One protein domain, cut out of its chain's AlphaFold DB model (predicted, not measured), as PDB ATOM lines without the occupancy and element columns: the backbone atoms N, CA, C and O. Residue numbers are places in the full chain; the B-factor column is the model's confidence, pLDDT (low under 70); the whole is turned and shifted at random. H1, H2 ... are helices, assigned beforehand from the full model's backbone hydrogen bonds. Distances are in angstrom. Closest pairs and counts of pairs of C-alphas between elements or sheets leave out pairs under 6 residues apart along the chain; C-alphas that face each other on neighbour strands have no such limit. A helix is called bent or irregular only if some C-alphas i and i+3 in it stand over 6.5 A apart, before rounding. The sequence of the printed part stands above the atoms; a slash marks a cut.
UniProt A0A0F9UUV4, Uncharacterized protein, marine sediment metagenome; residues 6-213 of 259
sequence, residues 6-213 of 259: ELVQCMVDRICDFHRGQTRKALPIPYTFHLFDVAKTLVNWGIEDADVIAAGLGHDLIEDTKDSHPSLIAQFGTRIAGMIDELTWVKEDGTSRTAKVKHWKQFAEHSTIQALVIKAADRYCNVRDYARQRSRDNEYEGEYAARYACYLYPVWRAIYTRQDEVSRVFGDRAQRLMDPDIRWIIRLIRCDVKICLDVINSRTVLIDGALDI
ATOM      1  N   GLU A   6     -26.492  34.320  -1.425       90.00
ATOM      2  CA  GLU A   6     -26.728  35.372  -0.432       90.00
ATOM      3  C   GLU A   6     -25.426  35.765   0.266       90.00
ATOM      4  O   GLU A   6     -25.124  36.956   0.361       90.00
ATOM      5  N   LEU A   7     -24.608  34.783   0.662       94.19
ATOM      6  CA  LEU A   7     -23.280  35.029   1.226       94.19
ATOM      7  C   LEU A   7     -22.404  35.844   0.266       94.19
ATOM      8  O   LEU A   7     -21.811  36.856   0.650       94.19
ATOM      9  N   VAL A   8     -22.327  35.408  -0.994       89.88
ATOM     10  CA  VAL A   8     -21.487  36.069  -1.999       89.88
ATOM     11  C   VAL A   8     -21.998  37.472  -2.302       89.88
ATOM     12  O   VAL A   8     -21.186  38.391  -2.389       89.88
ATOM     13  N   GLN A   9     -23.316  37.676  -2.390       92.81
ATOM     14  CA  GLN A   9     -23.884  39.011  -2.570       92.81
ATOM     15  C   GLN A   9     -23.559  39.930  -1.383       92.81
ATOM     16  O   GLN A   9     -23.097  41.047  -1.597       92.81
ATOM     17  N   CYS A  10     -23.696  39.447  -0.143       96.12
ATOM     18  CA  CYS A  10     -23.331  40.216   1.051       96.12
ATOM     19  C   CYS A  10     -21.854  40.636   1.039       96.12
ATOM     20  O   CYS A  10     -21.521  41.765   1.408       96.12
ATOM     21  N   MET A  11     -20.958  39.743   0.608       97.69
ATOM     22  CA  MET A  11     -19.538  40.061   0.466       97.69
ATOM     23  C   MET A  11     -19.294  41.070  -0.664       97.69
ATOM     24  O   MET A  11     -18.497  41.990  -0.496       97.69
ATOM     25  N   VAL A  12     -20.000  40.946  -1.794       96.81
ATOM     26  CA  VAL A  12     -19.932  41.910  -2.905       96.81
ATOM     27  C   VAL A  12     -20.333  43.311  -2.447       96.81
ATOM     28  O   VAL A  12     -19.619  44.273  -2.738       96.81
ATOM     29  N   ASP A  13     -21.423  43.435  -1.694       97.38
ATOM     30  CA  ASP A  13     -21.876  44.722  -1.166       97.38
ATOM     31  C   ASP A  13     -20.819  45.318  -0.220       97.38
ATOM     32  O   ASP A  13     -20.438  46.484  -0.358       97.38
ATOM     33  N   ARG A  14     -20.239  44.483   0.659       97.88
ATOM     34  CA  ARG A  14     -19.156  44.871   1.580       97.88
ATOM     35  C   ARG A  14     -17.942  45.434   0.839       97.88
ATOM     36  O   ARG A  14     -17.485  46.530   1.166       97.88
ATOM     37  N   ILE A  15     -17.426  44.728  -0.171       97.81
ATOM     38  CA  ILE A  15     -16.240  45.185  -0.914       97.81
ATOM     39  C   ILE A  15     -16.532  46.438  -1.747       97.81
ATOM     40  O   ILE A  15     -15.654  47.290  -1.888       97.81
ATOM     41  N   CYS A  16     -17.756  46.593  -2.269       96.88
ATOM     42  CA  CYS A  16     -18.155  47.789  -3.012       96.88
ATOM     43  C   CYS A  16     -18.175  49.034  -2.123       96.88
ATOM     44  O   CYS A  16     -17.784  50.116  -2.570       96.88
ATOM     45  N   ASP A  17     -18.598  48.886  -0.869       97.06
ATOM     46  CA  ASP A  17     -18.638  49.987   0.084       97.06
ATOM     47  C   ASP A  17     -17.250  50.346   0.622       97.06
ATOM     48  O   ASP A  17     -16.872  51.520   0.591       97.06
ATOM     49  N   PHE A  18     -16.460  49.360   1.056       97.56
ATOM     50  CA  PHE A  18     -15.161  49.610   1.691       97.56
ATOM     51  C   PHE A  18     -14.051  50.001   0.704       97.56
ATOM     52  O   PHE A  18     -13.197  50.822   1.046       97.56
ATOM     53  N   HIS A  19     -14.088  49.501  -0.536       96.12
ATOM     54  CA  HIS A  19     -13.150  49.905  -1.595       96.12
ATOM     55  C   HIS A  19     -13.701  51.022  -2.496       96.12
ATOM     56  O   HIS A  19     -13.153  51.292  -3.571       96.12
ATOM     57  N   ARG A  20     -14.782  51.705  -2.091       94.75
ATOM     58  CA  ARG A  20     -15.377  52.790  -2.879       94.75
ATOM     59  C   ARG A  20     -14.347  53.882  -3.182       94.75
ATOM     60  O   ARG A  20     -13.722  54.440  -2.286       94.75
ATOM     61  N   GLY A  21     -14.204  54.210  -4.464       91.94
ATOM     62  CA  GLY A  21     -13.261  55.229  -4.938       91.94
ATOM     63  C   GLY A  21     -11.805  54.763  -5.030       91.94
ATOM     64  O   GLY A  21     -10.965  55.534  -5.489       91.94
ATOM     65  N   GLN A  22     -11.493  53.520  -4.654       93.81
ATOM     66  CA  GLN A  22     -10.163  52.952  -4.854       93.81
ATOM     67  C   GLN A  22      -9.978  52.492  -6.306       93.81
ATOM     68  O   GLN A  22     -10.853  51.856  -6.901       93.81
ATOM     69  N   THR A  23      -8.809  52.781  -6.871       90.69
ATOM     70  CA  THR A  23      -8.428  52.382  -8.231       90.69
ATOM     71  C   THR A  23      -7.294  51.372  -8.205       90.69
ATOM     72  O   THR A  23      -6.412  51.413  -7.343       90.69
ATOM     73  N   ARG A  24      -7.279  50.469  -9.183       86.81
ATOM     74  CA  ARG A  24      -6.231  49.464  -9.312       86.81
ATOM     75  C   ARG A  24      -4.893  50.124  -9.674       86.81
ATOM     76  O   ARG A  24      -4.823  50.980 -10.544       86.81
ATOM     77  N   LYS A  25      -3.798  49.704  -9.032       76.81
ATOM     78  CA  LYS A  25      -2.451  50.264  -9.296       76.81
ATOM     79  C   LYS A  25      -1.978  50.012 -10.730       76.81
ATOM     80  O   LYS A  25      -1.269  50.826 -11.298       76.81
ATOM     81  N   ALA A  26      -2.363  48.859 -11.262       68.44
ATOM     82  CA  ALA A  26      -1.985  48.367 -12.575       68.44
ATOM     83  C   ALA A  26      -2.855  48.917 -13.721       68.44
ATOM     84  O   ALA A  26      -2.454  48.924 -14.875       68.44
ATOM     85  N   LEU A  27      -4.097  49.307 -13.446       72.25
ATOM     86  CA  LEU A  27      -5.073  49.616 -14.489       72.25
ATOM     87  C   LEU A  27      -5.985  50.739 -13.992       72.25
ATOM     88  O   LEU A  27      -6.373  50.707 -12.829       72.25
ATOM     89  N   PRO A  28      -6.405  51.695 -14.839       83.12
ATOM     90  CA  PRO A  28      -7.312  52.772 -14.437       83.12
ATOM     91  C   PRO A  28      -8.767  52.270 -14.321       83.12
ATOM     92  O   PRO A  28      -9.671  52.770 -14.984       83.12
ATOM     93  N   ILE A  29      -8.988  51.239 -13.504       87.94
ATOM     94  CA  ILE A  29     -10.281  50.602 -13.233       87.94
ATOM     95  C   ILE A  29     -10.519  50.519 -11.714       87.94
ATOM     96  O   ILE A  29      -9.549  50.548 -10.947       87.94
ATOM     97  N   PRO A  30     -11.779  50.407 -11.255       93.31
ATOM     98  CA  PRO A  30     -12.087  50.223  -9.838       93.31
ATOM     99  C   PRO A  30     -11.380  49.007  -9.227       93.31
ATOM    100  O   PRO A  30     -11.264  47.963  -9.870       93.31
ATOM    101  N   TYR A  31     -10.941  49.127  -7.971       93.31
ATOM    102  CA  TYR A  31     -10.222  48.056  -7.271       93.31
ATOM    103  C   TYR A  31     -11.019  46.747  -7.192       93.31
ATOM    104  O   TYR A  31     -10.455  45.667  -7.335       93.31
ATOM    105  N   THR A  32     -12.342  46.842  -7.059       95.56
ATOM    106  CA  THR A  32     -13.252  45.693  -6.971       95.56
ATOM    107  C   THR A  32     -13.125  44.718  -8.143       95.56
ATOM    108  O   THR A  32     -13.334  43.524  -7.950       95.56
ATOM    109  N   PHE A  33     -12.705  45.164  -9.334       94.62
ATOM    110  CA  PHE A  33     -12.437  44.261 -10.461       94.62
ATOM    111  C   PHE A  33     -11.343  43.235 -10.152       94.62
ATOM    112  O   PHE A  33     -11.471  42.085 -10.561       94.62
ATOM    113  N   HIS A  34     -10.305  43.618  -9.403       95.06
ATOM    114  CA  HIS A  34      -9.278  42.678  -8.957       95.06
ATOM    115  C   HIS A  34      -9.867  41.622  -8.016       95.06
ATOM    116  O   HIS A  34      -9.620  40.435  -8.205       95.06
ATOM    117  N   LEU A  35     -10.713  42.034  -7.071       97.50
ATOM    118  CA  LEU A  35     -11.378  41.124  -6.135       97.50
ATOM    119  C   LEU A  35     -12.269  40.110  -6.873       97.50
ATOM    120  O   LEU A  35     -12.195  38.907  -6.619       97.50
ATOM    121  N   PHE A  36     -13.037  40.571  -7.867       97.56
ATOM    122  CA  PHE A  36     -13.806  39.684  -8.746       97.56
ATOM    123  C   PHE A  36     -12.917  38.741  -9.562       97.56
ATOM    124  O   PHE A  36     -13.258  37.572  -9.740       97.56
ATOM    125  N   ASP A  37     -11.779  39.224 -10.058       97.00
ATOM    126  CA  ASP A  37     -10.820  38.413 -10.804       97.00
ATOM    127  C   ASP A  37     -10.193  37.306  -9.941       97.00
ATOM    128  O   ASP A  37     -10.020  36.184 -10.428       97.00
ATOM    129  N   VAL A  38      -9.910  37.582  -8.665       97.88
ATOM    130  CA  VAL A  38      -9.434  36.583  -7.695       97.88
ATOM    131  C   VAL A  38     -10.498  35.513  -7.468       97.88
ATOM    132  O   VAL A  38     -10.221  34.327  -7.646       97.88
ATOM    133  N   ALA A  39     -11.738  35.914  -7.181       97.44
ATOM    134  CA  ALA A  39     -12.850  34.984  -6.986       97.44
ATOM    135  C   ALA A  39     -13.112  34.114  -8.226       97.44
ATOM    136  O   ALA A  39     -13.264  32.896  -8.132       97.44
ATOM    137  N   LYS A  40     -13.084  34.722  -9.417       97.19
ATOM    138  CA  LYS A  40     -13.199  34.008 -10.692       97.19
ATOM    139  C   LYS A  40     -12.058  33.012 -10.895       97.19
ATOM    140  O   LYS A  40     -12.290  31.924 -11.413       97.19
ATOM    141  N   THR A  41     -10.837  33.376 -10.509       97.50
ATOM    142  CA  THR A  41      -9.668  32.491 -10.612       97.50
ATOM    143  C   THR A  41      -9.833  31.266  -9.713       97.50
ATOM    144  O   THR A  41      -9.629  30.154 -10.185       97.50
ATOM    145  N   LEU A  42     -10.312  31.439  -8.478       97.56
ATOM    146  CA  LEU A  42     -10.629  30.319  -7.581       97.56
ATOM    147  C   LEU A  42     -11.665  29.368  -8.196       97.56
ATOM    148  O   LEU A  42     -11.448  28.158  -8.238       97.56
ATOM    149  N   VAL A  43     -12.752  29.905  -8.754       96.50
ATOM    150  CA  VAL A  43     -13.772  29.091  -9.439       96.50
ATOM    151  C   VAL A  43     -13.184  28.359 -10.653       96.50
ATOM    152  O   VAL A  43     -13.465  27.180 -10.861       96.50
ATOM    153  N   ASN A  44     -12.323  29.015 -11.438       96.81
ATOM    154  CA  ASN A  44     -11.636  28.387 -12.573       96.81
ATOM    155  C   ASN A  44     -10.673  27.274 -12.137       96.81
ATOM    156  O   ASN A  44     -10.507  26.290 -12.858       96.81
ATOM    157  N   TRP A  45     -10.083  27.400 -10.950       96.81
ATOM    158  CA  TRP A  45      -9.300  26.348 -10.307       96.81
ATOM    159  C   TRP A  45     -10.167  25.241  -9.702       96.81
ATOM    160  O   TRP A  45      -9.642  24.330  -9.076       96.81
ATOM    161  N   GLY A  46     -11.483  25.265  -9.917       95.56
ATOM    162  CA  GLY A  46     -12.400  24.229  -9.454       95.56
ATOM    163  C   GLY A  46     -12.682  24.291  -7.957       95.56
ATOM    164  O   GLY A  46     -13.112  23.288  -7.395       95.56
ATOM    165  N   ILE A  47     -12.435  25.433  -7.312       95.69
ATOM    166  CA  ILE A  47     -12.835  25.661  -5.926       95.69
ATOM    167  C   ILE A  47     -14.347  25.901  -5.898       95.69
ATOM    168  O   ILE A  47     -14.851  26.795  -6.574       95.69
ATOM    169  N   GLU A  48     -15.062  25.087  -5.122       94.31
ATOM    170  CA  GLU A  48     -16.533  25.116  -5.018       94.31
ATOM    171  C   GLU A  48     -17.017  25.592  -3.634       94.31
ATOM    172  O   GLU A  48     -18.208  25.822  -3.434       94.31
ATOM    173  N   ASP A  49     -16.095  25.740  -2.676       95.06
ATOM    174  CA  ASP A  49     -16.386  26.172  -1.308       95.06
ATOM    175  C   ASP A  49     -16.714  27.675  -1.273       95.06
ATOM    176  O   ASP A  49     -15.863  28.522  -1.564       95.06
ATOM    177  N   ALA A  50     -17.961  27.999  -0.919       95.50
ATOM    178  CA  ALA A  50     -18.474  29.366  -0.920       95.50
ATOM    179  C   ALA A  50     -17.745  30.280   0.078       95.50
ATOM    180  O   ALA A  50     -17.507  31.443  -0.246       95.50
ATOM    181  N   ASP A  51     -17.313  29.762   1.233       97.12
ATOM    182  CA  ASP A  51     -16.579  30.545   2.233       97.12
ATOM    183  C   ASP A  51     -15.197  30.937   1.699       97.12
ATOM    184  O   ASP A  51     -14.735  32.054   1.919       97.12
ATOM    185  N   VAL A  52     -14.536  30.031   0.967       97.88
ATOM    186  CA  VAL A  52     -13.222  30.289   0.347       97.88
ATOM    187  C   VAL A  52     -13.347  31.326  -0.767       97.88
ATOM    188  O   VAL A  52     -12.521  32.232  -0.867       97.88
ATOM    189  N   ILE A  53     -14.395  31.235  -1.587       97.81
ATOM    190  CA  ILE A  53     -14.662  32.209  -2.653       97.81
ATOM    191  C   ILE A  53     -15.008  33.582  -2.058       97.81
ATOM    192  O   ILE A  53     -14.484  34.596  -2.523       97.81
ATOM    193  N   ALA A  54     -15.836  33.626  -1.008       98.00
ATOM    194  CA  ALA A  54     -16.171  34.855  -0.295       98.00
ATOM    195  C   ALA A  54     -14.934  35.479   0.373       98.00
ATOM    196  O   ALA A  54     -14.711  36.681   0.242       98.00
ATOM    197  N   ALA A  55     -14.078  34.681   1.013       98.44
ATOM    198  CA  ALA A  55     -12.808  35.168   1.550       98.44
ATOM    199  C   ALA A  55     -11.861  35.667   0.447       98.44
ATOM    200  O   ALA A  55     -11.188  36.672   0.643       98.44
ATOM    201  N   GLY A  56     -11.853  35.038  -0.733       98.31
ATOM    202  CA  GLY A  56     -11.125  35.534  -1.904       98.31
ATOM    203  C   GLY A  56     -11.614  36.900  -2.395       98.31
ATOM    204  O   GLY A  56     -10.793  37.766  -2.703       98.31
ATOM    205  N   LEU A  57     -12.934  37.126  -2.413       97.81
ATOM    206  CA  LEU A  57     -13.514  38.448  -2.687       97.81
ATOM    207  C   LEU A  57     -13.101  39.475  -1.627       97.81
ATOM    208  O   LEU A  57     -12.768  40.600  -1.975       97.81
ATOM    209  N   GLY A  58     -13.122  39.096  -0.350       98.12
ATOM    210  CA  GLY A  58     -12.870  39.995   0.777       98.12
ATOM    211  C   GLY A  58     -11.416  40.092   1.242       98.12
ATOM    212  O   GLY A  58     -11.180  40.691   2.288       98.12
ATOM    213  N   HIS A  59     -10.451  39.496   0.534       98.06
ATOM    214  CA  HIS A  59      -9.111  39.257   1.089       98.06
ATOM    215  C   HIS A  59      -8.350  40.526   1.507       98.06
ATOM    216  O   HIS A  59      -7.580  40.472   2.458       98.06
ATOM    217  N   ASP A  60      -8.614  41.663   0.857       96.81
ATOM    218  CA  ASP A  60      -7.977  42.952   1.163       96.81
ATOM    219  C   ASP A  60      -8.845  43.891   2.015       96.81
ATOM    220  O   ASP A  60      -8.499  45.061   2.197       96.81
ATOM    221  N   LEU A  61      -9.971  43.413   2.561       97.44
ATOM    222  CA  LEU A  61     -10.846  44.250   3.387       97.44
ATOM    223  C   LEU A  61     -10.112  44.783   4.622       97.44
ATOM    224  O   LEU A  61     -10.264  45.956   4.950       97.44
ATOM    225  N   ILE A  62      -9.293  43.965   5.289       96.62
ATOM    226  CA  ILE A  62      -8.519  44.431   6.451       96.62
ATOM    227  C   ILE A  62      -7.230  45.152   6.007       96.62
ATOM    228  O   ILE A  62      -6.900  46.183   6.586       96.62
ATOM    229  N   GLU A  63      -6.502  44.651   4.995       93.12
ATOM    230  CA  GLU A  63      -5.194  45.219   4.595       93.12
ATOM    231  C   GLU A  63      -5.318  46.627   3.983       93.12
ATOM    232  O   GLU A  63      -4.538  47.515   4.335       93.12
ATOM    233  N   ASP A  64      -6.304  46.855   3.107       92.94
ATOM    234  CA  ASP A  64      -6.390  48.064   2.271       92.94
ATOM    235  C   ASP A  64      -7.599  48.966   2.597       92.94
ATOM    236  O   ASP A  64      -7.874  49.945   1.887       92.94
ATOM    237  N   THR A  65      -8.347  48.673   3.664       94.50
ATOM    238  CA  THR A  65      -9.511  49.479   4.066       94.50
ATOM    239  C   THR A  65      -9.574  49.711   5.582       94.50
ATOM    240  O   THR A  65      -8.609  49.489   6.305       94.50
ATOM    241  N   LYS A  66     -10.698  50.250   6.071       94.00
ATOM    242  CA  LYS A  66     -10.972  50.430   7.508       94.00
ATOM    243  C   LYS A  66     -11.808  49.290   8.100       94.00
ATOM    244  O   LYS A  66     -12.343  49.449   9.199       94.00
ATOM    245  N   ASP A  67     -11.996  48.198   7.362       96.31
ATOM    246  CA  ASP A  67     -12.664  47.014   7.894       96.31
ATOM    247  C   ASP A  67     -11.804  46.345   8.980       96.31
ATOM    248  O   ASP A  67     -10.619  46.633   9.136       96.31
ATOM    249  N   SER A  68     -12.411  45.478   9.784       96.75
ATOM    250  CA  SER A  68     -11.742  44.847  10.919       96.75
ATOM    251  C   SER A  68     -12.190  43.408  11.111       96.75
ATOM    252  O   SER A  68     -13.346  43.057  10.865       96.75
ATOM    253  N   HIS A  69     -11.289  42.587  11.647       97.31
ATOM    254  CA  HIS A  69     -11.570  41.187  11.951       97.31
ATOM    255  C   HIS A  69     -12.841  40.984  12.814       97.31
ATOM    256  O   HIS A  69     -13.684  40.173  12.427       97.31
ATOM    257  N   PRO A  70     -13.090  41.751  13.903       98.06
ATOM    258  CA  PRO A  70     -14.335  41.625  14.669       98.06
ATOM    259  C   PRO A  70     -15.591  41.955  13.854       98.06
ATOM    260  O   PRO A  70     -16.622  41.303  14.027       98.06
ATOM    261  N   SER A  71     -15.517  42.941  12.950       97.94
ATOM    262  CA  SER A  71     -16.650  43.268  12.082       97.94
ATOM    263  C   SER A  71     -16.935  42.158  11.072       97.94
ATOM    264  O   SER A  71     -18.103  41.902  10.786       97.94
ATOM    265  N   LEU A  72     -15.897  41.504  10.543       97.94
ATOM    266  CA  LEU A  72     -16.055  40.377   9.627       97.94
ATOM    267  C   LEU A  72     -16.631  39.152  10.339       97.94
ATOM    268  O   LEU A  72     -17.525  38.514   9.792       97.94
ATOM    269  N   ILE A  73     -16.204  38.864  11.576       98.06
ATOM    270  CA  ILE A  73     -16.805  37.794  12.390       98.06
ATOM    271  C   ILE A  73     -18.308  38.026  12.553       98.06
ATOM    272  O   ILE A  73     -19.091  37.094  12.382       98.06
ATOM    273  N   ALA A  74     -18.712  39.256  12.883       97.75
ATOM    274  CA  ALA A  74     -20.110  39.576  13.150       97.75
ATOM    275  C   ALA A  74     -21.025  39.368  11.929       97.75
ATOM    276  O   ALA A  74     -22.189  39.017  12.109       97.75
ATOM    277  N   GLN A  75     -20.513  39.577  10.712       97.00
ATOM    278  CA  GLN A  75     -21.309  39.502   9.483       97.00
ATOM    279  C   GLN A  75     -21.153  38.178   8.720       97.00
ATOM    280  O   GLN A  75     -22.129  37.683   8.167       97.00
ATOM    281  N   PHE A  76     -19.949  37.604   8.686       97.19
ATOM    282  CA  PHE A  76     -19.595  36.453   7.840       97.19
ATOM    283  C   PHE A  76     -19.139  35.226   8.640       97.19
ATOM    284  O   PHE A  76     -18.867  34.170   8.072       97.19
ATOM    285  N   GLY A  77     -19.049  35.342   9.965       97.94
ATOM    286  CA  GLY A  77     -18.599  34.267  10.839       97.94
ATOM    287  C   GLY A  77     -17.078  34.114  10.908       97.94
ATOM    288  O   GLY A  77     -16.298  34.731  10.179       97.94
ATOM    289  N   THR A  78     -16.642  33.267  11.839       98.19
ATOM    290  CA  THR A  78     -15.225  33.101  12.200       98.19
ATOM    291  C   THR A  78     -14.386  32.476  11.097       98.19
ATOM    292  O   THR A  78     -13.209  32.800  10.973       98.19
ATOM    293  N   ARG A  79     -14.973  31.598  10.280       97.75
ATOM    294  CA  ARG A  79     -14.248  30.889   9.224       97.75
ATOM    295  C   ARG A  79     -13.769  31.837   8.121       97.75
ATOM    296  O   ARG A  79     -12.587  31.824   7.790       97.75
ATOM    297  N   ILE A  80     -14.658  32.679   7.593       98.38
ATOM    298  CA  ILE A  80     -14.319  33.665   6.556       98.38
ATOM    299  C   ILE A  80     -13.384  34.733   7.122       98.38
ATOM    300  O   ILE A  80     -12.350  35.024   6.524       98.38
ATOM    301  N   ALA A  81     -13.704  35.264   8.306       98.31
ATOM    302  CA  ALA A  81     -12.871  36.266   8.962       98.31
ATOM    303  C   ALA A  81     -11.453  35.749   9.254       98.31
ATOM    304  O   ALA A  81     -10.496  36.499   9.092       98.31
ATOM    305  N   GLY A  82     -11.309  34.478   9.647       98.38
ATOM    306  CA  GLY A  82     -10.016  33.832   9.882       98.38
ATOM    307  C   GLY A  82      -9.169  33.726   8.617       98.38
ATOM    308  O   GLY A  82      -8.005  34.108   8.639       98.38
ATOM    309  N   MET A  83      -9.759  33.300   7.492       98.50
ATOM    310  CA  MET A  83      -9.040  33.254   6.212       98.50
ATOM    311  C   MET A  83      -8.568  34.646   5.770       98.50
ATOM    312  O   MET A  83      -7.433  34.787   5.326       98.50
ATOM    313  N   ILE A  84      -9.416  35.673   5.905       98.38
ATOM    314  CA  ILE A  84      -9.055  37.058   5.556       98.38
ATOM    315  C   ILE A  84      -7.941  37.584   6.476       98.38
ATOM    316  O   ILE A  84      -7.027  38.257   6.004       98.38
ATOM    317  N   ASP A  85      -7.970  37.248   7.765       97.19
ATOM    318  CA  ASP A  85      -6.928  37.641   8.720       97.19
ATOM    319  C   ASP A  85      -5.566  37.019   8.379       97.19
ATOM    320  O   ASP A  85      -4.567  37.730   8.311       97.19
ATOM    321  N   GLU A  86      -5.526  35.721   8.041       97.12
ATOM    322  CA  GLU A  86      -4.299  35.063   7.564       97.12
ATOM    323  C   GLU A  86      -3.727  35.738   6.305       97.12
ATOM    324  O   GLU A  86      -2.512  35.780   6.110       97.12
ATOM    325  N   LEU A  87      -4.603  36.256   5.439       96.31
ATOM    326  CA  LEU A  87      -4.257  36.929   4.184       96.31
ATOM    327  C   LEU A  87      -3.848  38.394   4.361       96.31
ATOM    328  O   LEU A  87      -3.437  39.014   3.378       96.31
ATOM    329  N   THR A  88      -3.942  38.931   5.574       93.88
ATOM    330  CA  THR A  88      -3.714  40.344   5.857       93.88
ATOM    331  C   THR A  88      -2.303  40.570   6.379       93.88
ATOM    332  O   THR A  88      -1.892  40.019   7.402       93.88
ATOM    333  N   TRP A  89      -1.569  41.476   5.736       88.44
ATOM    334  CA  TRP A  89      -0.329  42.004   6.290       88.44
ATOM    335  C   TRP A  89      -0.465  43.487   6.641       88.44
ATOM    336  O   TRP A  89      -0.369  44.361   5.780       88.44
ATOM    337  N   VAL A  90      -0.607  43.792   7.934       80.12
ATOM    338  CA  VAL A  90      -0.620  45.180   8.413       80.12
ATOM    339  C   VAL A  90       0.808  45.716   8.468       80.12
ATOM    340  O   VAL A  90       1.668  45.212   9.194       80.12
ATOM    341  N   LYS A  91       1.074  46.760   7.683       73.44
ATOM    342  CA  LYS A  91       2.365  47.443   7.693       73.44
ATOM    343  C   LYS A  91       2.469  48.354   8.913       73.44
ATOM    344  O   LYS A  91       1.876  49.426   8.922       73.44
ATOM    345  N   GLU A  92       3.276  47.975   9.896       72.44
ATOM    346  CA  GLU A  92       3.648  48.890  10.980       72.44
ATOM    347  C   GLU A  92       4.715  49.897  10.517       72.44
ATOM    348  O   GLU A  92       5.548  49.602   9.643       72.44
ATOM    349  N   ASP A  93       4.702  51.094  11.104       62.72
ATOM    350  CA  ASP A  93       5.686  52.138  10.822       62.72
ATOM    351  C   ASP A  93       7.114  51.636  11.085       62.72
ATOM    352  O   ASP A  93       7.416  51.026  12.108       62.72
ATOM    353  N   GLY A  94       8.017  51.872  10.129       57.78
ATOM    354  CA  GLY A  94       9.415  51.430  10.221       57.78
ATOM    355  C   GLY A  94       9.677  49.971   9.821       57.78
ATOM    356  O   GLY A  94      10.835  49.549   9.810       57.78
ATOM    357  N   THR A  95       8.658  49.198   9.425       61.78
ATOM    358  CA  THR A  95       8.869  47.824   8.938       61.78
ATOM    359  C   THR A  95       9.639  47.790   7.615       61.78
ATOM    360  O   THR A  95       9.301  48.445   6.622       61.78
ATOM    361  N   SER A  96      10.713  46.996   7.589       65.62
ATOM    362  CA  SER A  96      11.567  46.842   6.413       65.62
ATOM    363  C   SER A  96      10.905  45.975   5.336       65.62
ATOM    364  O   SER A  96      10.052  45.128   5.610       65.62
ATOM    365  N   ARG A  97      11.359  46.111   4.082       63.84
ATOM    366  CA  ARG A  97      10.970  45.194   2.991       63.84
ATOM    367  C   ARG A  97      11.265  43.727   3.350       63.84
ATOM    368  O   ARG A  97      10.503  42.841   2.973       63.84
ATOM    369  N   THR A  98      12.320  43.483   4.125       66.00
ATOM    370  CA  THR A  98      12.708  42.166   4.644       66.00
ATOM    371  C   THR A  98      11.666  41.574   5.594       66.00
ATOM    372  O   THR A  98      11.426  40.370   5.546       66.00
ATOM    373  N   ALA A  99      10.996  42.397   6.409       70.38
ATOM    374  CA  ALA A  99       9.926  41.939   7.296       70.38
ATOM    375  C   ALA A  99       8.716  41.419   6.505       70.38
ATOM    376  O   ALA A  99       8.218  40.334   6.800       70.38
ATOM    377  N   LYS A 100       8.309  42.129   5.440       72.56
ATOM    378  CA  LYS A 100       7.226  41.675   4.548       72.56
ATOM    379  C   LYS A 100       7.571  40.342   3.882       72.56
ATOM    380  O   LYS A 100       6.746  39.438   3.851       72.56
ATOM    381  N   VAL A 101       8.799  40.198   3.379       70.75
ATOM    382  CA  VAL A 101       9.266  38.940   2.766       70.75
ATOM    383  C   VAL A 101       9.247  37.789   3.777       70.75
ATOM    384  O   VAL A 101       8.742  36.714   3.462       70.75
ATOM    385  N   LYS A 102       9.745  38.015   4.999       73.81
ATOM    386  CA  LYS A 102       9.734  37.008   6.067       73.81
ATOM    387  C   LYS A 102       8.312  36.581   6.434       73.81
ATOM    388  O   LYS A 102       8.064  35.383   6.530       73.81
ATOM    389  N   HIS A 103       7.395  37.536   6.590       82.94
ATOM    390  CA  HIS A 103       5.991  37.256   6.884       82.94
ATOM    391  C   HIS A 103       5.372  36.343   5.818       82.94
ATOM    392  O   HIS A 103       4.838  35.295   6.156       82.94
ATOM    393  N   TRP A 104       5.529  36.667   4.531       84.06
ATOM    394  CA  TRP A 104       4.955  35.842   3.461       84.06
ATOM    395  C   TRP A 104       5.619  34.469   3.312       84.06
ATOM    396  O   TRP A 104       4.959  33.528   2.881       84.06
ATOM    397  N   LYS A 105       6.894  34.324   3.701       79.69
ATOM    398  CA  LYS A 105       7.540  33.007   3.798       79.69
ATOM    399  C   LYS A 105       6.897  32.156   4.899       79.69
ATOM    400  O   LYS A 105       6.515  31.023   4.639       79.69
ATOM    401  N   GLN A 106       6.722  32.726   6.091       84.38
ATOM    402  CA  GLN A 106       6.063  32.044   7.210       84.38
ATOM    403  C   GLN A 106       4.598  31.719   6.895       84.38
ATOM    404  O   GLN A 106       4.142  30.617   7.182       84.38
ATOM    405  N   PHE A 107       3.882  32.642   6.249       90.88
ATOM    406  CA  PHE A 107       2.535  32.401   5.740       90.88
ATOM    407  C   PHE A 107       2.508  31.189   4.805       90.88
ATOM    408  O   PHE A 107       1.695  30.293   4.997       90.88
ATOM    409  N   ALA A 108       3.406  31.113   3.819       87.00
ATOM    410  CA  ALA A 108       3.421  29.997   2.875       87.00
ATOM    411  C   ALA A 108       3.622  28.640   3.584       87.00
ATOM    412  O   ALA A 108       2.981  27.650   3.236       87.00
ATOM    413  N   GLU A 109       4.464  28.608   4.618       86.62
ATOM    414  CA  GLU A 109       4.771  27.396   5.386       86.62
ATOM    415  C   GLU A 109       3.653  26.980   6.357       86.62
ATOM    416  O   GLU A 109       3.480  25.787   6.603       86.62
ATOM    417  N   HIS A 110       2.896  27.931   6.917       92.06
ATOM    418  CA  HIS A 110       2.027  27.669   8.074       92.06
ATOM    419  C   HIS A 110       0.546  28.006   7.882       92.06
ATOM    420  O   HIS A 110      -0.264  27.599   8.714       92.06
ATOM    421  N   SER A 111       0.178  28.726   6.823       96.00
ATOM    422  CA  SER A 111      -1.219  29.087   6.558       96.00
ATOM    423  C   SER A 111      -2.102  27.865   6.314       96.00
ATOM    424  O   SER A 111      -1.644  26.780   5.919       96.00
ATOM    425  N   THR A 112      -3.402  28.056   6.507       97.94
ATOM    426  CA  THR A 112      -4.408  27.104   6.047       97.94
ATOM    427  C   THR A 112      -4.338  26.941   4.530       97.94
ATOM    428  O   THR A 112      -3.973  27.854   3.789       97.94
ATOM    429  N   ILE A 113      -4.698  25.755   4.038       97.56
ATOM    430  CA  ILE A 113      -4.694  25.465   2.597       97.56
ATOM    431  C   ILE A 113      -5.650  26.391   1.839       97.56
ATOM    432  O   ILE A 113      -5.360  26.804   0.718       97.56
ATOM    433  N   GLN A 114      -6.763  26.762   2.468       98.19
ATOM    434  CA  GLN A 114      -7.714  27.716   1.923       98.19
ATOM    435  C   GLN A 114      -7.079  29.099   1.735       98.19
ATOM    436  O   GLN A 114      -7.099  29.620   0.619       98.19
ATOM    437  N   ALA A 115      -6.456  29.661   2.778       98.06
ATOM    438  CA  ALA A 115      -5.758  30.941   2.677       98.06
ATOM    439  C   ALA A 115      -4.595  30.869   1.674       98.06
ATOM    440  O   ALA A 115      -4.422  31.772   0.857       98.06
ATOM    441  N   LEU A 116      -3.836  29.770   1.654       96.50
ATOM    442  CA  LEU A 116      -2.733  29.573   0.715       96.50
ATOM    443  C   LEU A 116      -3.198  29.623  -0.753       96.50
ATOM    444  O   LEU A 116      -2.586  30.314  -1.571       96.50
ATOM    445  N   VAL A 117      -4.297  28.936  -1.082       97.00
ATOM    446  CA  VAL A 117      -4.887  28.934  -2.432       97.00
ATOM    447  C   VAL A 117      -5.479  30.302  -2.789       97.00
ATOM    448  O   VAL A 117      -5.276  30.774  -3.909       97.00
ATOM    449  N   ILE A 118      -6.128  30.995  -1.846       98.19
ATOM    450  CA  ILE A 118      -6.579  32.379  -2.067       98.19
ATOM    451  C   ILE A 118      -5.383  33.288  -2.366       98.19
ATOM    452  O   ILE A 118      -5.411  34.046  -3.339       98.19
ATOM    453  N   LYS A 119      -4.294  33.176  -1.594       95.81
ATOM    454  CA  LYS A 119      -3.111  34.013  -1.805       95.81
ATOM    455  C   LYS A 119      -2.470  33.758  -3.157       95.81
ATOM    456  O   LYS A 119      -1.994  34.686  -3.809       95.81
ATOM    457  N   ALA A 120      -2.462  32.508  -3.593       93.38
ATOM    458  CA  ALA A 120      -2.003  32.172  -4.921       93.38
ATOM    459  C   ALA A 120      -2.849  32.822  -6.024       93.38
ATOM    460  O   ALA A 120      -2.280  33.358  -6.975       93.38
ATOM    461  N   ALA A 121      -4.179  32.814  -5.892       96.12
ATOM    462  CA  ALA A 121      -5.084  33.446  -6.852       96.12
ATOM    463  C   ALA A 121      -4.878  34.971  -6.915       96.12
ATOM    464  O   ALA A 121      -4.770  35.524  -8.013       96.12
ATOM    465  N   ASP A 122      -4.732  35.638  -5.762       95.19
ATOM    466  CA  ASP A 122      -4.343  37.057  -5.652       95.19
ATOM    467  C   ASP A 122      -3.045  37.332  -6.428       95.19
ATOM    468  O   ASP A 122      -2.983  38.152  -7.354       95.19
ATOM    469  N   ARG A 123      -1.981  36.594  -6.108       90.06
ATOM    470  CA  ARG A 123      -0.672  36.754  -6.751       90.06
ATOM    471  C   ARG A 123      -0.712  36.464  -8.251       90.06
ATOM    472  O   ARG A 123      -0.095  37.212  -9.011       90.06
ATOM    473  N   TYR A 124      -1.459  35.455  -8.689       91.38
ATOM    474  CA  TYR A 124      -1.674  35.179 -10.109       91.38
ATOM    475  C   TYR A 124      -2.347  36.364 -10.815       91.38
ATOM    476  O   TYR A 124      -1.854  36.834 -11.845       91.38
ATOM    477  N   CYS A 125      -3.420  36.909 -10.233       91.56
ATOM    478  CA  CYS A 125      -4.122  38.065 -10.789       91.56
ATOM    479  C   CYS A 125      -3.215  39.300 -10.860       91.56
ATOM    480  O   CYS A 125      -3.194  39.978 -11.883       91.56
ATOM    481  N   ASN A 126      -2.396  39.541  -9.828       87.56
ATOM    482  CA  ASN A 126      -1.387  40.601  -9.843       87.56
ATOM    483  C   ASN A 126      -0.424  40.455 -11.033       87.56
ATOM    484  O   ASN A 126      -0.245  41.403 -11.796       87.56
ATOM    485  N   VAL A 127       0.178  39.273 -11.224       83.75
ATOM    486  CA  VAL A 127       1.107  39.022 -12.345       83.75
ATOM    487  C   VAL A 127       0.411  39.245 -13.687       83.75
ATOM    488  O   VAL A 127       0.976  39.883 -14.575       83.75
ATOM    489  N   ARG A 128      -0.835  38.781 -13.827       86.12
ATOM    490  CA  ARG A 128      -1.644  38.954 -15.036       86.12
ATOM    491  C   ARG A 128      -1.954  40.417 -15.349       86.12
ATOM    492  O   ARG A 128      -1.859  40.810 -16.511       86.12
ATOM    493  N   ASP A 129      -2.293  41.220 -14.346       84.31
ATOM    494  CA  ASP A 129      -2.564  42.651 -14.516       84.31
ATOM    495  C   ASP A 129      -1.320  43.408 -15.010       84.31
ATOM    496  O   ASP A 129      -1.411  44.220 -15.931       84.31
ATOM    497  N   TYR A 130      -0.144  43.116 -14.440       77.88
ATOM    498  CA  TYR A 130       1.121  43.727 -14.870       77.88
ATOM    499  C   TYR A 130       1.582  43.225 -16.242       77.88
ATOM    500  O   TYR A 130       2.012  44.018 -17.077       77.88
ATOM    501  N   ALA A 131       1.412  41.934 -16.538       74.25
ATOM    502  CA  ALA A 131       1.727  41.386 -17.856       74.25
ATOM    503  C   ALA A 131       0.862  41.999 -18.974       74.25
ATOM    504  O   ALA A 131       1.316  42.124 -20.109       74.25
ATOM    505  N   ARG A 132      -0.378  42.408 -18.669       71.75
ATOM    506  CA  ARG A 132      -1.248  43.110 -19.625       71.75
ATOM    507  C   ARG A 132      -0.783  44.540 -19.900       71.75
ATOM    508  O   ARG A 132      -0.885  44.965 -21.049       71.75
ATOM    509  N   GLN A 133      -0.251  45.264 -18.913       64.44
ATOM    510  CA  GLN A 133       0.295  46.607 -19.158       64.44
ATOM    511  C   GLN A 133       1.548  46.577 -20.047       64.44
ATOM    512  O   GLN A 133       1.645  47.404 -20.946       64.44
ATOM    513  N   ARG A 134       2.393  45.533 -19.940       55.09
ATOM    514  CA  ARG A 134       3.544  45.296 -20.845       55.09
ATOM    515  C   ARG A 134       3.177  45.338 -22.339       55.09
ATOM    516  O   ARG A 134       4.032  45.598 -23.177       55.09
ATOM    517  N   SER A 135       1.920  45.061 -22.703       51.78
ATOM    518  CA  SER A 135       1.453  45.152 -24.098       51.78
ATOM    519  C   SER A 135       1.120  46.576 -24.567       51.78
ATOM    520  O   SER A 135       0.850  46.770 -25.752       51.78
ATOM    521  N   ARG A 136       1.114  47.558 -23.658       50.31
ATOM    522  CA  ARG A 136       0.712  48.947 -23.904       50.31
ATOM    523  C   ARG A 136       1.870  49.939 -23.811       50.31
ATOM    524  O   ARG A 136       1.935  50.795 -24.683       50.31
ATOM    525  N   ASP A 137       2.781  49.792 -22.848       47.41
ATOM    526  CA  ASP A 137       3.885  50.735 -22.618       47.41
ATOM    527  C   ASP A 137       5.231  50.008 -22.354       47.41
ATOM    528  O   ASP A 137       5.252  48.869 -21.900       47.41
ATOM    529  N   ASN A 138       6.343  50.669 -22.717       47.69
ATOM    530  CA  ASN A 138       7.774  50.274 -22.736       47.69
ATOM    531  C   ASN A 138       8.314  49.116 -21.836       47.69
ATOM    532  O   ASN A 138       7.794  48.756 -20.788       47.69
ATOM    533  N   GLU A 139       9.517  48.646 -22.205       49.81
ATOM    534  CA  GLU A 139      10.369  47.582 -21.614       49.81
ATOM    535  C   GLU A 139      10.447  47.511 -20.060       49.81
ATOM    536  O   GLU A 139      10.625  46.427 -19.505       49.81
ATOM    537  N   TYR A 140      10.253  48.628 -19.343       44.88
ATOM    538  CA  TYR A 140      10.371  48.747 -17.875       44.88
ATOM    539  C   TYR A 140       9.265  48.011 -17.087       44.88
ATOM    540  O   TYR A 140       9.446  47.654 -15.924       44.88
ATOM    541  N   GLU A 141       8.113  47.734 -17.701       51.06
ATOM    542  CA  GLU A 141       6.986  47.077 -17.016       51.06
ATOM    543  C   GLU A 141       7.080  45.545 -16.992       51.06
ATOM    544  O   GLU A 141       6.494  44.887 -16.124       51.06
ATOM    545  N   GLY A 142       7.910  44.972 -17.871       52.84
ATOM    546  CA  GLY A 142       8.351  43.581 -17.772       52.84
ATOM    547  C   GLY A 142       8.981  43.261 -16.420       52.84
ATOM    548  O   GLY A 142       8.689  42.219 -15.824       52.84
ATOM    549  N   GLU A 143       9.743  44.221 -15.888       55.72
ATOM    550  CA  GLU A 143      10.393  44.120 -14.585       55.72
ATOM    551  C   GLU A 143       9.396  43.999 -13.430       55.72
ATOM    552  O   GLU A 143       9.660  43.308 -12.442       55.72
ATOM    553  N   TYR A 144       8.212  44.604 -13.552       62.09
ATOM    554  CA  TYR A 144       7.180  44.541 -12.522       62.09
ATOM    555  C   TYR A 144       6.459  43.195 -12.503       62.09
ATOM    556  O   TYR A 144       6.335  42.597 -11.432       62.09
ATOM    557  N   ALA A 145       6.039  42.674 -13.659       64.25
ATOM    558  CA  ALA A 145       5.398  41.359 -13.730       64.25
ATOM    559  C   ALA A 145       6.333  40.253 -13.206       64.25
ATOM    560  O   ALA A 145       5.922  39.447 -12.369       64.25
ATOM    561  N   ALA A 146       7.606  40.270 -13.613       61.34
ATOM    562  CA  ALA A 146       8.613  39.322 -13.141       61.34
ATOM    563  C   ALA A 146       8.900  39.465 -11.633       61.34
ATOM    564  O   ALA A 146       8.997  38.463 -10.921       61.34
ATOM    565  N   ARG A 147       8.952  40.694 -11.098       65.94
ATOM    566  CA  ARG A 147       9.104  40.936  -9.651       65.94
ATOM    567  C   ARG A 147       7.937  40.368  -8.845       65.94
ATOM    568  O   ARG A 147       8.157  39.712  -7.830       65.94
ATOM    569  N   TYR A 148       6.703  40.598  -9.289       66.50
ATOM    570  CA  TYR A 148       5.518  40.036  -8.634       66.50
ATOM    571  C   TYR A 148       5.449  38.514  -8.770       66.50
ATOM    572  O   TYR A 148       5.060  37.833  -7.823       66.50
ATOM    573  N   ALA A 149       5.900  37.973  -9.898       67.31
ATOM    574  CA  ALA A 149       6.001  36.538 -10.104       67.31
ATOM    575  C   ALA A 149       7.026  35.890  -9.153       67.31
ATOM    576  O   ALA A 149       6.765  34.821  -8.605       67.31
ATOM    577  N   CYS A 150       8.127  36.575  -8.828       64.81
ATOM    578  CA  CYS A 150       9.047  36.125  -7.777       64.81
ATOM    579  C   CYS A 150       8.389  36.095  -6.384       64.81
ATOM    580  O   CYS A 150       8.693  35.209  -5.588       64.81
ATOM    581  N   TYR A 151       7.460  37.012  -6.080       69.19
ATOM    582  CA  TYR A 151       6.693  36.965  -4.825       69.19
ATOM    583  C   TYR A 151       5.684  35.816  -4.765       69.19
ATOM    584  O   TYR A 151       5.264  35.444  -3.670       69.19
ATOM    585  N   LEU A 152       5.300  35.248  -5.909       72.06
ATOM    586  CA  LEU A 152       4.466  34.053  -5.947       72.06
ATOM    587  C   LEU A 152       5.268  32.780  -5.649       72.06
ATOM    588  O   LEU A 152       4.692  31.820  -5.148       72.06
ATOM    589  N   TYR A 153       6.583  32.767  -5.900       74.31
ATOM    590  CA  TYR A 153       7.399  31.554  -5.781       74.31
ATOM    591  C   TYR A 153       7.252  30.831  -4.423       74.31
ATOM    592  O   TYR A 153       6.960  29.637  -4.449       74.31
ATOM    593  N   PRO A 154       7.349  31.490  -3.247       76.81
ATOM    594  CA  PRO A 154       7.166  30.803  -1.963       76.81
ATOM    595  C   PRO A 154       5.769  30.190  -1.790       76.81
ATOM    596  O   PRO A 154       5.643  29.085  -1.270       76.81
ATOM    597  N   VAL A 155       4.729  30.884  -2.264       85.00
ATOM    598  CA  VAL A 155       3.332  30.427  -2.194       85.00
ATOM    599  C   VAL A 155       3.130  29.201  -3.087       85.00
ATOM    600  O   VAL A 155       2.571  28.200  -2.652       85.00
ATOM    601  N   TRP A 156       3.644  29.236  -4.316       81.62
ATOM    602  CA  TRP A 156       3.613  28.093  -5.233       81.62
ATOM    603  C   TRP A 156       4.445  26.915  -4.775       81.62
ATOM    604  O   TRP A 156       3.972  25.782  -4.856       81.62
ATOM    605  N   ARG A 157       5.634  27.160  -4.228       80.69
ATOM    606  CA  ARG A 157       6.420  26.098  -3.611       80.69
ATOM    607  C   ARG A 157       5.620  25.426  -2.501       80.69
ATOM    608  O   ARG A 157       5.563  24.206  -2.483       80.69
ATOM    609  N   ALA A 158       4.956  26.200  -1.642       85.81
ATOM    610  CA  ALA A 158       4.114  25.655  -0.585       85.81
ATOM    611  C   ALA A 158       2.921  24.848  -1.117       85.81
ATOM    612  O   ALA A 158       2.636  23.782  -0.586       85.81
ATOM    613  N   ILE A 159       2.250  25.297  -2.182       86.31
ATOM    614  CA  ILE A 159       1.161  24.528  -2.816       86.31
ATOM    615  C   ILE A 159       1.676  23.186  -3.343       86.31
ATOM    616  O   ILE A 159       1.014  22.165  -3.174       86.31
ATOM    617  N   TYR A 160       2.866  23.175  -3.946       83.75
ATOM    618  CA  TYR A 160       3.481  21.959  -4.468       83.75
ATOM    619  C   TYR A 160       3.948  21.013  -3.352       83.75
ATOM    620  O   TYR A 160       3.644  19.824  -3.379       83.75
ATOM    621  N   THR A 161       4.654  21.525  -2.340       84.88
ATOM    622  CA  THR A 161       5.150  20.701  -1.225       84.88
ATOM    623  C   THR A 161       4.021  20.178  -0.344       84.88
ATOM    624  O   THR A 161       4.156  19.109   0.245       84.88
ATOM    625  N   ARG A 162       2.896  20.898  -0.284       89.31
ATOM    626  CA  ARG A 162       1.694  20.533   0.478       89.31
ATOM    627  C   ARG A 162       0.582  19.981  -0.416       89.31
ATOM    628  O   ARG A 162      -0.587  20.020  -0.037       89.31
ATOM    629  N   GLN A 163       0.924  19.451  -1.592       88.25
ATOM    630  CA  GLN A 163      -0.054  18.968  -2.571       88.25
ATOM    631  C   GLN A 163      -1.047  17.947  -2.007       88.25
ATOM    632  O   GLN A 163      -2.229  18.016  -2.321       88.25
ATOM    633  N   ASP A 164      -0.608  17.066  -1.105       92.06
ATOM    634  CA  ASP A 164      -1.490  16.074  -0.483       92.06
ATOM    635  C   ASP A 164      -2.562  16.732   0.400       92.06
ATOM    636  O   ASP A 164      -3.695  16.256   0.484       92.06
ATOM    637  N   GLU A 165      -2.226  17.840   1.069       95.69
ATOM    638  CA  GLU A 165      -3.195  18.629   1.829       95.69
ATOM    639  C   GLU A 165      -4.148  19.380   0.893       95.69
ATOM    640  O   GLU A 165      -5.355  19.386   1.135       95.69
ATOM    641  N   VAL A 166      -3.629  19.957  -0.198       93.44
ATOM    642  CA  VAL A 166      -4.434  20.618  -1.241       93.44
ATOM    643  C   VAL A 166      -5.449  19.645  -1.834       93.44
ATOM    644  O   VAL A 166      -6.642  19.943  -1.853       93.44
ATOM    645  N   SER A 167      -5.006  18.456  -2.240       93.38
ATOM    646  CA  SER A 167      -5.869  17.388  -2.745       93.38
ATOM    647  C   SER A 167      -6.886  16.918  -1.711       93.38
ATOM    648  O   SER A 167      -8.029  16.639  -2.061       93.38
ATOM    649  N   ARG A 168      -6.524  16.869  -0.426       96.81
ATOM    650  CA  ARG A 168      -7.471  16.507   0.638       96.81
ATOM    651  C   ARG A 168      -8.572  17.553   0.824       96.81
ATOM    652  O   ARG A 168      -9.707  17.176   1.095       96.81
ATOM    653  N   VAL A 169      -8.241  18.840   0.713       96.69
ATOM    654  CA  VAL A 169      -9.184  19.949   0.948       96.69
ATOM    655  C   VAL A 169     -10.038  20.246  -0.287       96.69
ATOM    656  O   VAL A 169     -11.241  20.447  -0.155       96.69
ATOM    657  N   PHE A 170      -9.438  20.259  -1.480       96.25
ATOM    658  CA  PHE A 170     -10.084  20.713  -2.720       96.25
ATOM    659  C   PHE A 170     -10.194  19.638  -3.812       96.25
ATOM    660  O   PHE A 170     -10.815  19.865  -4.851       96.25
ATOM    661  N   GLY A 171      -9.619  18.454  -3.592       94.44
ATOM    662  CA  GLY A 171      -9.569  17.374  -4.574       94.44
ATOM    663  C   GLY A 171      -8.464  17.550  -5.618       94.44
ATOM    664  O   GLY A 171      -8.070  18.659  -5.977       94.44
ATOM    665  N   ASP A 172      -8.016  16.436  -6.203       91.50
ATOM    666  CA  ASP A 172      -6.949  16.428  -7.223       91.50
ATOM    667  C   ASP A 172      -7.295  17.246  -8.474       91.50
ATOM    668  O   ASP A 172      -6.424  17.666  -9.240       91.50
ATOM    669  N   ARG A 173      -8.595  17.446  -8.729       91.69
ATOM    670  CA  ARG A 173      -9.056  18.274  -9.843       91.69
ATOM    671  C   ARG A 173      -8.575  19.711  -9.682       91.69
ATOM    672  O   ARG A 173      -8.149  20.284 -10.681       91.69
ATOM    673  N   ALA A 174      -8.606  20.259  -8.468       90.88
ATOM    674  CA  ALA A 174      -8.186  21.631  -8.235       90.88
ATOM    675  C   ALA A 174      -6.699  21.817  -8.546       90.88
ATOM    676  O   ALA A 174      -6.323  22.733  -9.276       90.88
ATOM    677  N   GLN A 175      -5.857  20.877  -8.107       84.44
ATOM    678  CA  GLN A 175      -4.426  20.895  -8.413       84.44
ATOM    679  C   GLN A 175      -4.160  20.889  -9.925       84.44
ATOM    680  O   GLN A 175      -3.402  21.717 -10.428       84.44
ATOM    681  N   ARG A 176      -4.849  20.020 -10.675       87.50
ATOM    682  CA  ARG A 176      -4.721  19.968 -12.142       87.50
ATOM    683  C   ARG A 176      -5.173  21.251 -12.838       87.50
ATOM    684  O   ARG A 176      -4.621  21.580 -13.883       87.50
ATOM    685  N   LEU A 177      -6.182  21.939 -12.304       91.12
ATOM    686  CA  LEU A 177      -6.689  23.186 -12.880       91.12
ATOM    687  C   LEU A 177      -5.799  24.393 -12.550       91.12
ATOM    688  O   LEU A 177      -5.737  25.316 -13.355       91.12
ATOM    689  N   MET A 178      -5.082  24.369 -11.422       88.25
ATOM    690  CA  MET A 178      -4.075  25.382 -11.082       88.25
ATOM    691  C   MET A 178      -2.835  25.288 -11.983       88.25
ATOM    692  O   MET A 178      -2.287  26.308 -12.403       88.25
ATOM    693  N   ASP A 179      -2.400  24.069 -12.310       81.31
ATOM    694  CA  ASP A 179      -1.110  23.774 -12.950       81.31
ATOM    695  C   ASP A 179      -0.774  24.606 -14.216       81.31
ATOM    696  O   ASP A 179       0.353  25.098 -14.334       81.31
ATOM    697  N   PRO A 180      -1.702  24.828 -15.173       81.69
ATOM    698  CA  PRO A 180      -1.424  25.638 -16.362       81.69
ATOM    699  C   PRO A 180      -1.081  27.097 -16.038       81.69
ATOM    700  O   PRO A 180      -0.165  27.665 -16.641       81.69
ATOM    701  N   ASP A 181      -1.774  27.684 -15.063       84.88
ATOM    702  CA  ASP A 181      -1.552  29.057 -14.609       84.88
ATOM    703  C   ASP A 181      -0.201  29.189 -13.893       84.88
ATOM    704  O   ASP A 181       0.534  30.154 -14.115       84.88
ATOM    705  N   ILE A 182       0.188  28.170 -13.117       73.62
ATOM    706  CA  ILE A 182       1.525  28.066 -12.508       73.62
ATOM    707  C   ILE A 182       2.606  28.076 -13.585       73.62
ATOM    708  O   ILE A 182       3.545  28.875 -13.541       73.62
ATOM    709  N   ARG A 183       2.463  27.196 -14.581       73.69
ATOM    710  CA  ARG A 183       3.436  27.047 -15.669       73.69
ATOM    711  C   ARG A 183       3.571  28.327 -16.482       73.69
ATOM    712  O   ARG A 183       4.681  28.666 -16.890       73.69
ATOM    713  N   TRP A 184       2.474  29.048 -16.704       79.69
ATOM    714  CA  TRP A 184       2.508  30.344 -17.378       79.69
ATOM    715  C   TRP A 184       3.342  31.374 -16.604       79.69
ATOM    716  O   TRP A 184       4.204  32.023 -17.198       79.69
ATOM    717  N   ILE A 185       3.175  31.464 -15.281       71.00
ATOM    718  CA  ILE A 185       3.970  32.387 -14.456       71.00
ATOM    719  C   ILE A 185       5.450  32.004 -14.454       71.00
ATOM    720  O   ILE A 185       6.305  32.869 -14.625       71.00
ATOM    721  N   ILE A 186       5.766  30.714 -14.318       65.44
ATOM    722  CA  ILE A 186       7.156  30.238 -14.369       65.44
ATOM    723  C   ILE A 186       7.808  30.604 -15.709       65.44
ATOM    724  O   ILE A 186       8.955  31.048 -15.731       65.44
ATOM    725  N   ARG A 187       7.082  30.474 -16.829       66.25
ATOM    726  CA  ARG A 187       7.576  30.902 -18.147       66.25
ATOM    727  C   ARG A 187       7.842  32.405 -18.200       66.25
ATOM    728  O   ARG A 187       8.896  32.799 -18.679       66.25
ATOM    729  N   LEU A 188       6.948  33.234 -17.656       64.69
ATOM    730  CA  LEU A 188       7.161  34.684 -17.592       64.69
ATOM    731  C   LEU A 188       8.416  35.071 -16.800       64.69
ATOM    732  O   LEU A 188       9.158  35.942 -17.243       64.69
ATOM    733  N   ILE A 189       8.671  34.415 -15.663       58.09
ATOM    734  CA  ILE A 189       9.886  34.628 -14.857       58.09
ATOM    735  C   ILE A 189      11.139  34.281 -15.676       58.09
ATOM    736  O   ILE A 189      12.125  35.016 -15.657       58.09
ATOM    737  N   ARG A 190      11.095  33.169 -16.418       53.28
ATOM    738  CA  ARG A 190      12.226  32.652 -17.206       53.28
ATOM    739  C   ARG A 190      12.609  33.543 -18.393       53.28
ATOM    740  O   ARG A 190      13.774  33.548 -18.774       53.28
ATOM    741  N   CYS A 191      11.670  34.307 -18.947       48.25
ATOM    742  CA  CYS A 191      11.925  35.177 -20.096       48.25
ATOM    743  C   CYS A 191      12.653  36.494 -19.757       48.25
ATOM    744  O   CYS A 191      12.983  37.229 -20.683       48.25
ATOM    745  N   ASP A 192      12.919  36.806 -18.479       50.25
ATOM    746  CA  ASP A 192      13.522  38.088 -18.083       50.25
ATOM    747  C   ASP A 192      14.603  37.910 -16.990       50.25
ATOM    748  O   ASP A 192      14.441  38.215 -15.802       50.25
ATOM    749  N   VAL A 193      15.737  37.333 -17.419       43.41
ATOM    750  CA  VAL A 193      16.878  36.906 -16.581       43.41
ATOM    751  C   VAL A 193      17.397  38.033 -15.684       43.41
ATOM    752  O   VAL A 193      17.699  37.788 -14.521       43.41
ATOM    753  N   LYS A 194      17.448  39.276 -16.169       42.38
ATOM    754  CA  LYS A 194      17.965  40.428 -15.415       42.38
ATOM    755  C   LYS A 194      17.167  40.708 -14.132       42.38
ATOM    756  O   LYS A 194      17.761  40.998 -13.101       42.38
ATOM    757  N   ILE A 195      15.843  40.532 -14.147       47.78
ATOM    758  CA  ILE A 195      14.992  40.771 -12.966       47.78
ATOM    759  C   ILE A 195      15.086  39.631 -11.966       47.78
ATOM    760  O   ILE A 195      15.096  39.878 -10.761       47.78
ATOM    761  N   CYS A 196      15.199  38.389 -12.446       44.25
ATOM    762  CA  CYS A 196      15.544  37.271 -11.574       44.25
ATOM    763  C   CYS A 196      16.856  37.571 -10.850       44.25
ATOM    764  O   CYS A 196      16.907  37.428  -9.635       44.25
ATOM    765  N   LEU A 197      17.872  38.073 -11.561       42.34
ATOM    766  CA  LEU A 197      19.162  38.445 -10.982       42.34
ATOM    767  C   LEU A 197      19.059  39.625 -10.005       42.34
ATOM    768  O   LEU A 197      19.628  39.534  -8.927       42.34
ATOM    769  N   ASP A 198      18.283  40.672 -10.287       43.50
ATOM    770  CA  ASP A 198      18.086  41.799  -9.357       43.50
ATOM    771  C   ASP A 198      17.301  41.400  -8.091       43.50
ATOM    772  O   ASP A 198      17.578  41.881  -6.987       43.50
ATOM    773  N   VAL A 199      16.352  40.465  -8.211       41.69
ATOM    774  CA  VAL A 199      15.646  39.864  -7.068       41.69
ATOM    775  C   VAL A 199      16.554  38.879  -6.314       41.69
ATOM    776  O   VAL A 199      16.532  38.863  -5.081       41.69
ATOM    777  N   ILE A 200      17.405  38.113  -7.002       40.09
ATOM    778  CA  ILE A 200      18.446  37.258  -6.401       40.09
ATOM    779  C   ILE A 200      19.477  38.112  -5.649       40.09
ATOM    780  O   ILE A 200      19.833  37.777  -4.519       40.09
ATOM    781  N   ASN A 201      19.859  39.267  -6.195       39.69
ATOM    782  CA  ASN A 201      20.766  40.234  -5.572       39.69
ATOM    783  C   ASN A 201      20.140  40.905  -4.334       39.69
ATOM    784  O   ASN A 201      20.858  41.428  -3.481       39.69
ATOM    785  N   SER A 202      18.810  40.819  -4.161       42.06
ATOM    786  CA  SER A 202      18.125  41.147  -2.899       42.06
ATOM    787  C   SER A 202      18.186  40.026  -1.833       42.06
ATOM    788  O   SER A 202      17.645  40.178  -0.740       42.06
ATOM    789  N   ARG A 203      18.925  38.940  -2.121       38.09
ATOM    790  CA  ARG A 203      19.486  37.919  -1.208       38.09
ATOM    791  C   ARG A 203      18.522  37.107  -0.335       38.09
ATOM    792  O   ARG A 203      18.930  36.660   0.734       38.09
ATOM    793  N   THR A 204      17.260  36.860  -0.705       39.59
ATOM    794  CA  THR A 204      16.407  36.062   0.219       39.59
ATOM    795  C   THR A 204      15.414  35.071  -0.383       39.59
ATOM    796  O   THR A 204      14.954  34.208   0.357       39.59
ATOM    797  N   VAL A 205      15.067  35.123  -1.675       39.88
ATOM    798  CA  VAL A 205      13.828  34.440  -2.129       39.88
ATOM    799  C   VAL A 205      14.027  33.302  -3.140       39.88
ATOM    800  O   VAL A 205      13.199  32.399  -3.174       39.88
ATOM    801  N   LEU A 206      15.112  33.271  -3.923       40.06
ATOM    802  CA  LEU A 206      15.212  32.356  -5.080       40.06
ATOM    803  C   LEU A 206      16.262  31.237  -4.985       40.06
ATOM    804  O   LEU A 206      16.240  30.336  -5.821       40.06
ATOM    805  N   ILE A 207      17.128  31.225  -3.964       40.53
ATOM    806  CA  ILE A 207      18.131  30.150  -3.799       40.53
ATOM    807  C   ILE A 207      17.442  28.781  -3.645       40.53
ATOM    808  O   ILE A 207      17.898  27.782  -4.193       40.53
ATOM    809  N   ASP A 208      16.276  28.759  -3.005       37.16
ATOM    810  CA  ASP A 208      15.491  27.550  -2.769       37.16
ATOM    811  C   ASP A 208      14.857  26.948  -4.042       37.16
ATOM    812  O   ASP A 208      14.768  25.729  -4.160       37.16
ATOM    813  N   GLY A 209      14.485  27.767  -5.034       39.62
ATOM    814  CA  GLY A 209      13.887  27.277  -6.289       39.62
ATOM    815  C   GLY A 209      14.879  26.769  -7.308       39.62
ATOM    816  O   GLY A 209      14.572  25.854  -8.069       39.62
ATOM    817  N   ALA A 210      16.090  27.311  -7.281       37.59
ATOM    818  CA  ALA A 210      17.195  26.779  -8.055       37.59
ATOM    819  C   ALA A 210      17.673  25.423  -7.490       37.59
ATOM    820  O   ALA A 210      18.084  24.546  -8.253       37.59
ATOM    821  N   LEU A 211      17.583  25.218  -6.167       37.94
ATOM    822  CA  LEU A 211      17.926  23.953  -5.503       37.94
ATOM    823  C   LEU A 211      16.969  22.807  -5.870       37.94
ATOM    824  O   LEU A 211      17.445  21.699  -6.114       37.94
ATOM    825  N   ASP A 212      15.666  23.073  -6.003       37.47
ATOM    826  CA  ASP A 212      14.655  22.042  -6.307       37.47
ATOM    827  C   ASP A 212      14.782  21.441  -7.733       37.47
ATOM    828  O   ASP A 212      14.284  20.347  -7.982       37.47
ATOM    829  N   ILE A 213      15.502  22.096  -8.658       39.97
ATOM    830  CA  ILE A 213      15.811  21.582 -10.015       39.97
ATOM    831  C   ILE A 213      17.267  21.097 -10.177       39.97
ATOM    832  O   ILE A 213      17.743  20.908 -11.294       39.97
TER     833      ILE A 213
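AT A GLANCE: This is residues 6 to 213 of the 259 residues of an uncharacterized protein of marine sediment metagenome (UniProt A0A0F9UUV4). This is a rounded body of helices built round one long helix, H6, which runs through the middle: H1, H2, H3 and H4 make a group on one side, and the bent helix H7 packs on the other side, with H9 next to its arm H7a. H5 packs on the arm H7b, H8 lies across the first end of H6, and H10 packs on H7a at the far end of the body, where the short H11 touches no helix. The printed part has 208 residues with eleven named helices, H1 to H11 in order along the chain, and no named strand; the class is all helix. The whole is compact, with a radius of gyration of the C-alphas of 16.8 A and spans of 47 by 39 by 35 A.

HOW THE PARTS SIT: The longest helix, H7, residues 139 to 161, was assigned by its hydrogen bonds as one helix but is bent: C-alphas 151 and 154 are 6.8 A apart, and its arms H7a, residues 139 to 151, and H7b, residues 154 to 161, stand at a steep tilt of 48 degrees. H7a forms a helical hairpin with the hub H6, residues 113 to 133; they touch at a shallow tilt of 5 degrees, opposite ways, with the closest C-alphas, those of Tyr 130 and Ala 145, 5.0 A apart. Residues 185 to 189 of H9, residues 172 to 190, touch residues 145 to 150 of H7a, closest at the C-alphas of Ala 146 and Ile 189, 5.2 A. H6 and H9 only just touch, with 3 pairs of C-alphas within 8 A, the closest those of Val 127 and Ile 185 at 7.5 A. H6, H7a and H9 are an up and down bundle, each running against the one before it in the chain. H7b touches residues 104 to 109 of H5, residues 97 to 110, closest at the C-alphas of Ala 108 and Val 155, 5.1 A. Residues 113 to 114 of H6 touch H8, residues 163 to 170, about perpendicular at 84 degrees, closest at the C-alphas of Ile 113 and Val 166, 6.2 A. Residues 117 to 125 of H6 touch H2, residues 32 to 44, at a steep tilt of 60 degrees, closest at the C-alphas of Val 38 and Ala 121, 5.4 A. H2 forms a helical hairpin with H3, residues 50 to 57, closest at the C-alphas of Leu 35 and Leu 57, 4.9 A. H3 touches H1, residues 6 to 18, closest at the C-alphas of Val 8 and Ala 54, 5.7 A. H3 also touches residues 79 to 84 of H4, residues 69 to 86, closest at the C-alphas of Ala 55 and Ile 80, 5.4 A. H4 and H6 touch only at their ends, closest at the C-alphas of Met 83 and Ala 115, 5.3 A. H10, residues 193 to 200, touches H7a, closest at the C-alphas of Glu 143 and Ile 195, 5.9 A. H11, residues 207 to 211, touches no helix. Every O i to N i+4 pair is within hydrogen-bond range in H1, H2, H3, H5, H6, H7b, H8, H10 and H11, against 11 of 14 in H4, 7 of 9 in H7a and 13 of 15 in H9.

IN THESE COORDINATES: H1 begins at C-alpha 6, (-26.728, 35.372, -0.432). H6 runs 30.7 A from C-alpha 113, (-4.694, 25.465, 2.597), to C-alpha 133; H9 is 27.0 A long, H5 20.3 A and H7a 20.2 A. H4 is irregular, with C-alphas 75 and 78 9.2 A apart and a kink of 148 degrees near residue 76. H9 is only just irregular, with C-alphas 177 and 180 6.8 A apart. H11 ends at C-alpha 211, (17.926, 23.953, -5.503).

THE WHOLE: The C-alphas farthest apart are those of Glu 6 and Asn 201, 48.0 A, and the printed part has no cut. The links H1 to H2 and H3 to H4 are long. Residues 92 to 97 and 135 to 140 stand free. The mean pLDDT of the printed part is 80.9; residue 26 and residues 93 to 98, 133 to 151 and 186 to 213 are under 70.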